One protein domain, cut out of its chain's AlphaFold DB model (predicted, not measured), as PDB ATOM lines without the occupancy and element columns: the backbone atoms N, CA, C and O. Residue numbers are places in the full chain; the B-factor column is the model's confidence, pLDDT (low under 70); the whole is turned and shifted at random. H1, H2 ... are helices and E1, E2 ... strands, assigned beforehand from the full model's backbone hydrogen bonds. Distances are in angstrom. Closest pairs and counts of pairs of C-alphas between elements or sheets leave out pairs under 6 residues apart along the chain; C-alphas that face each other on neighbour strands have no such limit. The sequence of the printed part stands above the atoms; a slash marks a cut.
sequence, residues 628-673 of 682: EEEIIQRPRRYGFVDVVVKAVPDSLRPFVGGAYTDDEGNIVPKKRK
ATOM      1  N   GLU A 628     165.352  83.974 106.802       71.94
ATOM      2  CA  GLU A 628     166.360  84.602 105.929       71.94
ATOM      3  C   GLU A 628     165.722  85.645 104.992       71.94
ATOM      4  O   GLU A 628     166.264  86.741 104.840       71.94
ATOM      5  N   GLU A 629     164.529  85.377 104.439       74.81
ATOM      6  CA  GLU A 629     163.817  86.343 103.591       74.81
ATOM      7  C   GLU A 629     163.373  87.602 104.345       74.81
ATOM      8  O   GLU A 629     163.272  88.670 103.742       74.81
ATOM      9  N   GLU A 630     163.098  87.497 105.647       76.19
ATOM     10  CA  GLU A 630     162.723  88.632 106.499       76.19
ATOM     11  C   GLU A 630     163.954  89.422 106.949       76.19
ATOM     12  O   GLU A 630     163.891  90.643 107.109       76.19
ATOM     13  N   ILE A 631     165.074  88.726 107.157       80.94
ATOM     14  CA  ILE A 631     166.346  89.323 107.550       80.94
ATOM     15  C   ILE A 631     166.856  90.207 106.414       80.94
ATOM     16  O   ILE A 631     167.082  91.394 106.626       80.94
ATOM     17  N   ILE A 632     166.966  89.692 105.190       83.06
ATOM     18  CA  ILE A 632     167.536  90.444 104.056       83.06
ATOM     19  C   ILE A 632     166.712  91.659 103.611       83.06
ATOM     20  O   ILE A 632     167.211  92.474 102.845       83.06
ATOM     21  N   GLN A 633     165.464  91.798 104.062       83.31
ATOM     22  CA  GLN A 633     164.638  92.983 103.795       83.31
ATOM     23  C   GLN A 633     164.974  94.161 104.715       83.31
ATOM     24  O   GLN A 633     164.508  95.277 104.494       83.31
ATOM     25  N   ARG A 634     165.756  93.929 105.774       89.56
ATOM     26  CA  ARG A 634     166.136  94.967 106.735       89.56
ATOM     27  C   ARG A 634     167.423  95.653 106.280       89.56
ATOM     28  O   ARG A 634     168.297  94.988 105.718       89.56
ATOM     29  N   PRO A 635     167.592  96.952 106.570       90.38
ATOM     30  CA  PRO A 635     168.852  97.631 106.320       90.38
ATOM     31  C   PRO A 635     169.973  97.001 107.152       90.38
ATOM     32  O   PRO A 635     169.750  96.467 108.249       90.38
ATOM     33  N   ARG A 636     171.199  97.080 106.632       91.81
ATOM     34  CA  ARG A 636     172.414  96.613 107.313       91.81
ATOM     35  C   ARG A 636     172.343  95.137 107.717       91.81
ATOM     36  O   ARG A 636     172.602  94.794 108.878       91.81
ATOM     37  N   ARG A 637     171.982  94.259 106.780       93.25
ATOM     38  CA  ARG A 637     171.946  92.798 106.940       93.25
ATOM     39  C   ARG A 637     172.809  92.100 105.916       93.25
ATOM     40  O   ARG A 637     173.046  92.594 104.824       93.25
ATOM     41  N   TYR A 638     173.325  90.951 106.306       90.62
ATOM     42  CA  TYR A 638     173.977  90.011 105.414       90.62
ATOM     43  C   TYR A 638     173.010  88.889 105.052       90.62
ATOM     44  O   TYR A 638     172.348  88.364 105.948       90.62
ATOM     45  N   GLY A 639     172.985  88.517 103.775       85.00
ATOM     46  CA  GLY A 639     172.334  87.302 103.297       85.00
ATOM     47  C   GLY A 639     173.319  86.436 102.524       85.00
ATOM     48  O   GLY A 639     174.205  86.955 101.828       85.00
ATOM     49  N   PHE A 640     173.178  85.117 102.636       81.50
ATOM     50  CA  PHE A 640     174.021  84.167 101.915       81.50
ATOM     51  C   PHE A 640     173.223  82.987 101.377       81.50
ATOM     52  O   PHE A 640     172.636  82.214 102.127       81.50
ATOM     53  N   VAL A 641     173.294  82.807 100.063       74.44
ATOM     54  CA  VAL A 641     172.826  81.600  99.385       74.44
ATOM     55  C   VAL A 641     174.028  80.907  98.762       74.44
ATOM     56  O   VAL A 641     174.830  81.547  98.075       74.44
ATOM     57  N   ASP A 642     174.168  79.607  99.007       67.81
ATOM     58  CA  ASP A 642     175.267  78.830  98.446       67.81
ATOM     59  C   ASP A 642     175.188  78.815  96.907       67.81
ATOM     60  O   ASP A 642     174.117  78.666  96.316       67.81
ATOM     61  N   VAL A 643     176.340  78.975  96.254       70.94
ATOM     62  CA  VAL A 643     176.472  78.977  94.790       70.94
ATOM     63  C   VAL A 643     176.052  77.651  94.149       70.94
ATOM     64  O   VAL A 643     175.755  77.623  92.955       70.94
ATOM     65  N   VAL A 644     176.019  76.563  94.924       56.00
ATOM     66  CA  VAL A 644     175.599  75.228  94.478       56.00
ATOM     67  C   VAL A 644     174.066  75.110  94.399       56.00
ATOM     68  O   VAL A 644     173.548  74.241  93.691       56.00
ATOM     69  N   VAL A 645     173.310  76.007  95.047       55.34
ATOM     70  CA  VAL A 645     171.840  76.007  94.996       55.34
ATOM     71  C   VAL A 645     171.371  76.498  93.625       55.34
ATOM     72  O   VAL A 645     171.428  77.682  93.307       55.34
ATOM     73  N   LYS A 646     170.876  75.576  92.789       61.00
ATOM     74  CA  LYS A 646     170.419  75.884  91.419       61.00
ATOM     75  C   LYS A 646     169.017  76.509  91.360       61.00
ATOM     76  O   LYS A 646     168.699  77.193  90.390       61.00
ATOM     77  N   ALA A 647     168.181  76.293  92.378       68.50
ATOM     78  CA  ALA A 647     166.796  76.770  92.442       68.50
ATOM     79  C   ALA A 647     166.632  77.878  93.496       68.50
ATOM     80  O   ALA A 647     166.122  77.641  94.585       68.50
ATOM     81  N   VAL A 648     167.088  79.092  93.176       62.16
ATOM     82  CA  VAL A 648     167.026  80.247  94.089       62.16
ATOM     83  C   VAL A 648     165.835  81.151  93.732       62.16
ATOM     84  O   VAL A 648     165.737  81.564  92.565       62.16
ATOM     85  N   PRO A 649     164.951  81.484  94.697       68.94
ATOM     86  CA  PRO A 649     163.884  82.469  94.518       68.94
ATOM     87  C   PRO A 649     164.418  83.810  94.011       68.94
ATOM     88  O   PRO A 649     165.515  84.221  94.385       68.94
ATOM     89  N   ASP A 650     163.641  84.518  93.188       71.94
ATOM     90  CA  ASP A 650     164.068  85.787  92.575       71.94
ATOM     91  C   ASP A 650     164.537  86.819  93.618       71.94
ATOM     92  O   ASP A 650     165.524  87.514  93.388       71.94
ATOM     93  N   SER A 651     163.891  86.854  94.789       70.25
ATOM     94  CA  SER A 651     164.243  87.714  95.930       70.25
ATOM     95  C   SER A 651     165.599  87.386  96.569       70.25
ATOM     96  O   SER A 651     166.240  88.269  97.132       70.25
ATOM     97  N   LEU A 652     166.053  86.134  96.466       75.62
ATOM     98  CA  LEU A 652     167.286  85.629  97.075       75.62
ATOM     99  C   LEU A 652     168.457  85.546  96.089       75.62
ATOM    100  O   LEU A 652     169.612  85.456  96.504       75.62
ATOM    101  N   ARG A 653     168.189  85.621  94.778       78.06
ATOM    102  CA  ARG A 653     169.224  85.580  93.730       78.06
ATOM    103  C   ARG A 653     170.367  86.580  93.929       78.06
ATOM    104  O   ARG A 653     171.510  86.186  93.700       78.06
ATOM    105  N   PRO A 654     170.129  87.832  94.367       82.06
ATOM    106  CA  PRO A 654     171.218  88.780  94.596       82.06
ATOM    107  C   PRO A 654     172.190  88.371  95.717       82.06
ATOM    108  O   PRO A 654     173.298  88.895  95.775       82.06
ATOM    109  N   PHE A 655     171.795  87.437  96.588       81.50
ATOM    110  CA  PHE A 655     172.572  86.970  97.740       81.50
ATOM    111  C   PHE A 655     173.350  85.672  97.464       81.50
ATOM    112  O   PHE A 655     174.019  85.149  98.361       81.50
ATOM    113  N   VAL A 656     173.317  85.154  96.229       78.00
ATOM    114  CA  VAL A 656     174.109  83.985  95.814       78.00
ATOM    115  C   VAL A 656     175.603  84.304  95.904       78.00
ATOM    116  O   VAL A 656     176.109  85.211  95.244       78.00
ATOM    117  N   GLY A 657     176.326  83.559  96.742       72.94
ATOM    118  CA  GLY A 657     177.731  83.828  97.069       72.94
ATOM    119  C   GLY A 657     177.953  84.968  98.076       72.94
ATOM    120  O   GLY A 657     179.105  85.310  98.357       72.94
ATOM    121  N   GLY A 658     176.877  85.519  98.649       82.38
ATOM    122  CA  GLY A 658     176.882  86.512  99.724       82.38
ATOM    123  C   GLY A 658     176.740  87.964  99.261       82.38
ATOM    124  O   GLY A 658     177.520  88.450  98.437       82.38
ATOM    125  N   ALA A 659     175.798  88.691  99.867       86.69
ATOM    126  CA  ALA A 659     175.599  90.130  99.673       86.69
ATOM    127  C   ALA A 659     175.112  90.815 100.962       86.69
ATOM    128  O   ALA A 659     174.688  90.152 101.911       86.69
ATOM    129  N   TYR A 660     175.203  92.145 101.001       89.00
ATOM    130  CA  TYR A 660     174.752  92.964 102.127       89.00
ATOM    131  C   TYR A 660     173.618  93.890 101.699       89.00
ATOM    132  O   TYR A 660     173.564  94.278 100.539       89.00
ATOM    133  N   THR A 661     172.768  94.297 102.631       89.62
ATOM    134  CA  THR A 661     171.937  95.490 102.484       89.62
ATOM    135  C   THR A 661     172.628  96.695 103.114       89.62
ATOM    136  O   THR A 661     173.229  96.579 104.189       89.62
ATOM    137  N   ASP A 662     172.591  97.843 102.439       86.19
ATOM    138  CA  ASP A 662     173.107  99.113 102.958       86.19
ATOM    139  C   ASP A 662     172.144  99.757 103.976       86.19
ATOM    140  O   ASP A 662     171.247  99.098 104.516       86.19
ATOM    141  N   ASP A 663     172.381 101.027 104.310       86.25
ATOM    142  CA  ASP A 663     171.601 101.768 105.304       86.25
ATOM    143  C   ASP A 663     170.164 102.040 104.827       86.25
ATOM    144  O   ASP A 663     169.246 102.135 105.642       86.25
ATOM    145  N   GLU A 664     169.958 102.091 103.514       84.25
ATOM    146  CA  GLU A 664     168.673 102.299 102.856       84.25
ATOM    147  C   GLU A 664     167.990 100.978 102.455       84.25
ATOM    148  O   GLU A 664     166.864 100.989 101.956       84.25
ATOM    149  N   GLY A 665     168.639  99.834 102.697       82.31
ATOM    150  CA  GLY A 665     168.126  98.509 102.349       82.31
ATOM    151  C   GLY A 665     168.439  98.066 100.915       82.31
ATOM    152  O   GLY A 665     167.945  97.024 100.483       82.31
ATOM    153  N   ASN A 666     169.263  98.808 100.171       87.06
ATOM    154  CA  ASN A 666     169.684  98.412  98.831       87.06
ATOM    155  C   ASN A 666     170.751  97.321  98.891       87.06
ATOM    156  O   ASN A 666     171.595  97.278  99.786       87.06
ATOM    157  N   ILE A 667     170.745  96.449  97.887       86.06
ATOM    158  CA  ILE A 667     171.634  95.290  97.833       86.06
ATOM    159  C   ILE A 667     173.011  95.697  97.301       86.06
ATOM    160  O   ILE A 667     173.153  96.178  96.176       86.06
ATOM    161  N   VAL A 668     174.042  95.416  98.091       84.38
ATOM    162  CA  VAL A 668     175.452  95.643  97.783       84.38
ATOM    163  C   VAL A 668     176.165  94.287  97.649       84.38
ATOM    164  O   VAL A 668     176.334  93.569  98.643       84.38
ATOM    165  N   PRO A 669     176.624  93.903  96.443       75.62
ATOM    166  CA  PRO A 669     177.317  92.636  96.237       75.62
ATOM    167  C   PRO A 669     178.708  92.642  96.886       75.62
ATOM    168  O   PRO A 669     179.444  93.633  96.853       75.62
ATOM    169  N   LYS A 670     179.118  91.497  97.439       66.94
ATOM    170  CA  LYS A 670     180.452  91.327  98.026       66.94
ATOM    171  C   LYS A 670     181.514  91.350  96.917       66.94
ATOM    172  O   LYS A 670     181.559  90.459  96.072       66.94
ATOM    173  N   LYS A 671     182.397  92.361  96.898       56.47
ATOM    174  CA  LYS A 671     183.506  92.444  95.922       56.47
ATOM    175  C   LYS A 671     184.370  91.171  95.993       56.47
ATOM    176  O   LYS A 671     185.048  90.942  96.994       56.47
ATOM    177  N   ARG A 672     184.387  90.354  94.930       43.19
ATOM    178  CA  ARG A 672     185.342  89.240  94.788       43.19
ATOM    179  C   ARG A 672     186.763  89.813  94.736       43.19
ATOM    180  O   ARG A 672     187.055  90.642  93.874       43.19
ATOM    181  N   LYS A 673     187.663  89.371  95.625       36.38
ATOM    182  CA  LYS A 673     189.105  89.596  95.432       36.38
ATOM    183  C   LYS A 673     189.501  88.901  94.126       36.38
ATOM    184  O   LYS A 673     189.356  87.686  94.025       36.38
TER     185      LYS A 673
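This is residues 628 to 673 of the 682 residues of an uncharacterized protein of Aspergillus nomiae NRRL 13137 (UniProt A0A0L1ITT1). This is a flat domain with little regular structure: a small hairpin of E1 and E2, with a wide loop, residues 632 to 658, that runs past E1 and folds back into it. The short helix H1 precedes the loop, and residues 670 to 673 lead away from the hairpin as a tail. The printed part has 46 residues, with 10 in named elements, in the order H1, E1, E2; the class is mixed, the sheet antiparallel. It is compact, with a radius of gyration of the C-alphas of 10.1 A, and spans 29 by 28 by 13 A.

H1, residues 628 to 631, begins with C-alpha 628 at (166.360, 84.602, 105.929). E1, residues 659 to 661, is 7.1 A long. E2, residues 667 to 669, is 6.5 A long and ends with C-alpha 669 at (177.317, 92.636, 96.237).

E1 and E2 form an antiparallel hairpin at 150 degrees, with N 668 and O 660 within hydrogen-bond range at 2.7 A. Residues 638 to 639 pair antiparallel with residues 659 to 660 of E1. H1 is too short for any O i to N i+4 pair; its one O i to N i+3 pair is within range. H1 and E2 are apart.

The C-alphas of Lys 646 and Asp 663, the two farthest apart, are 29.4 A apart. The printed part has no cut. The link from H1 to E1 is long, that from E1 to E2 tight. Confidence is low, with pLDDT under 70, at residues 642, 644 to 649 and 670 to 673.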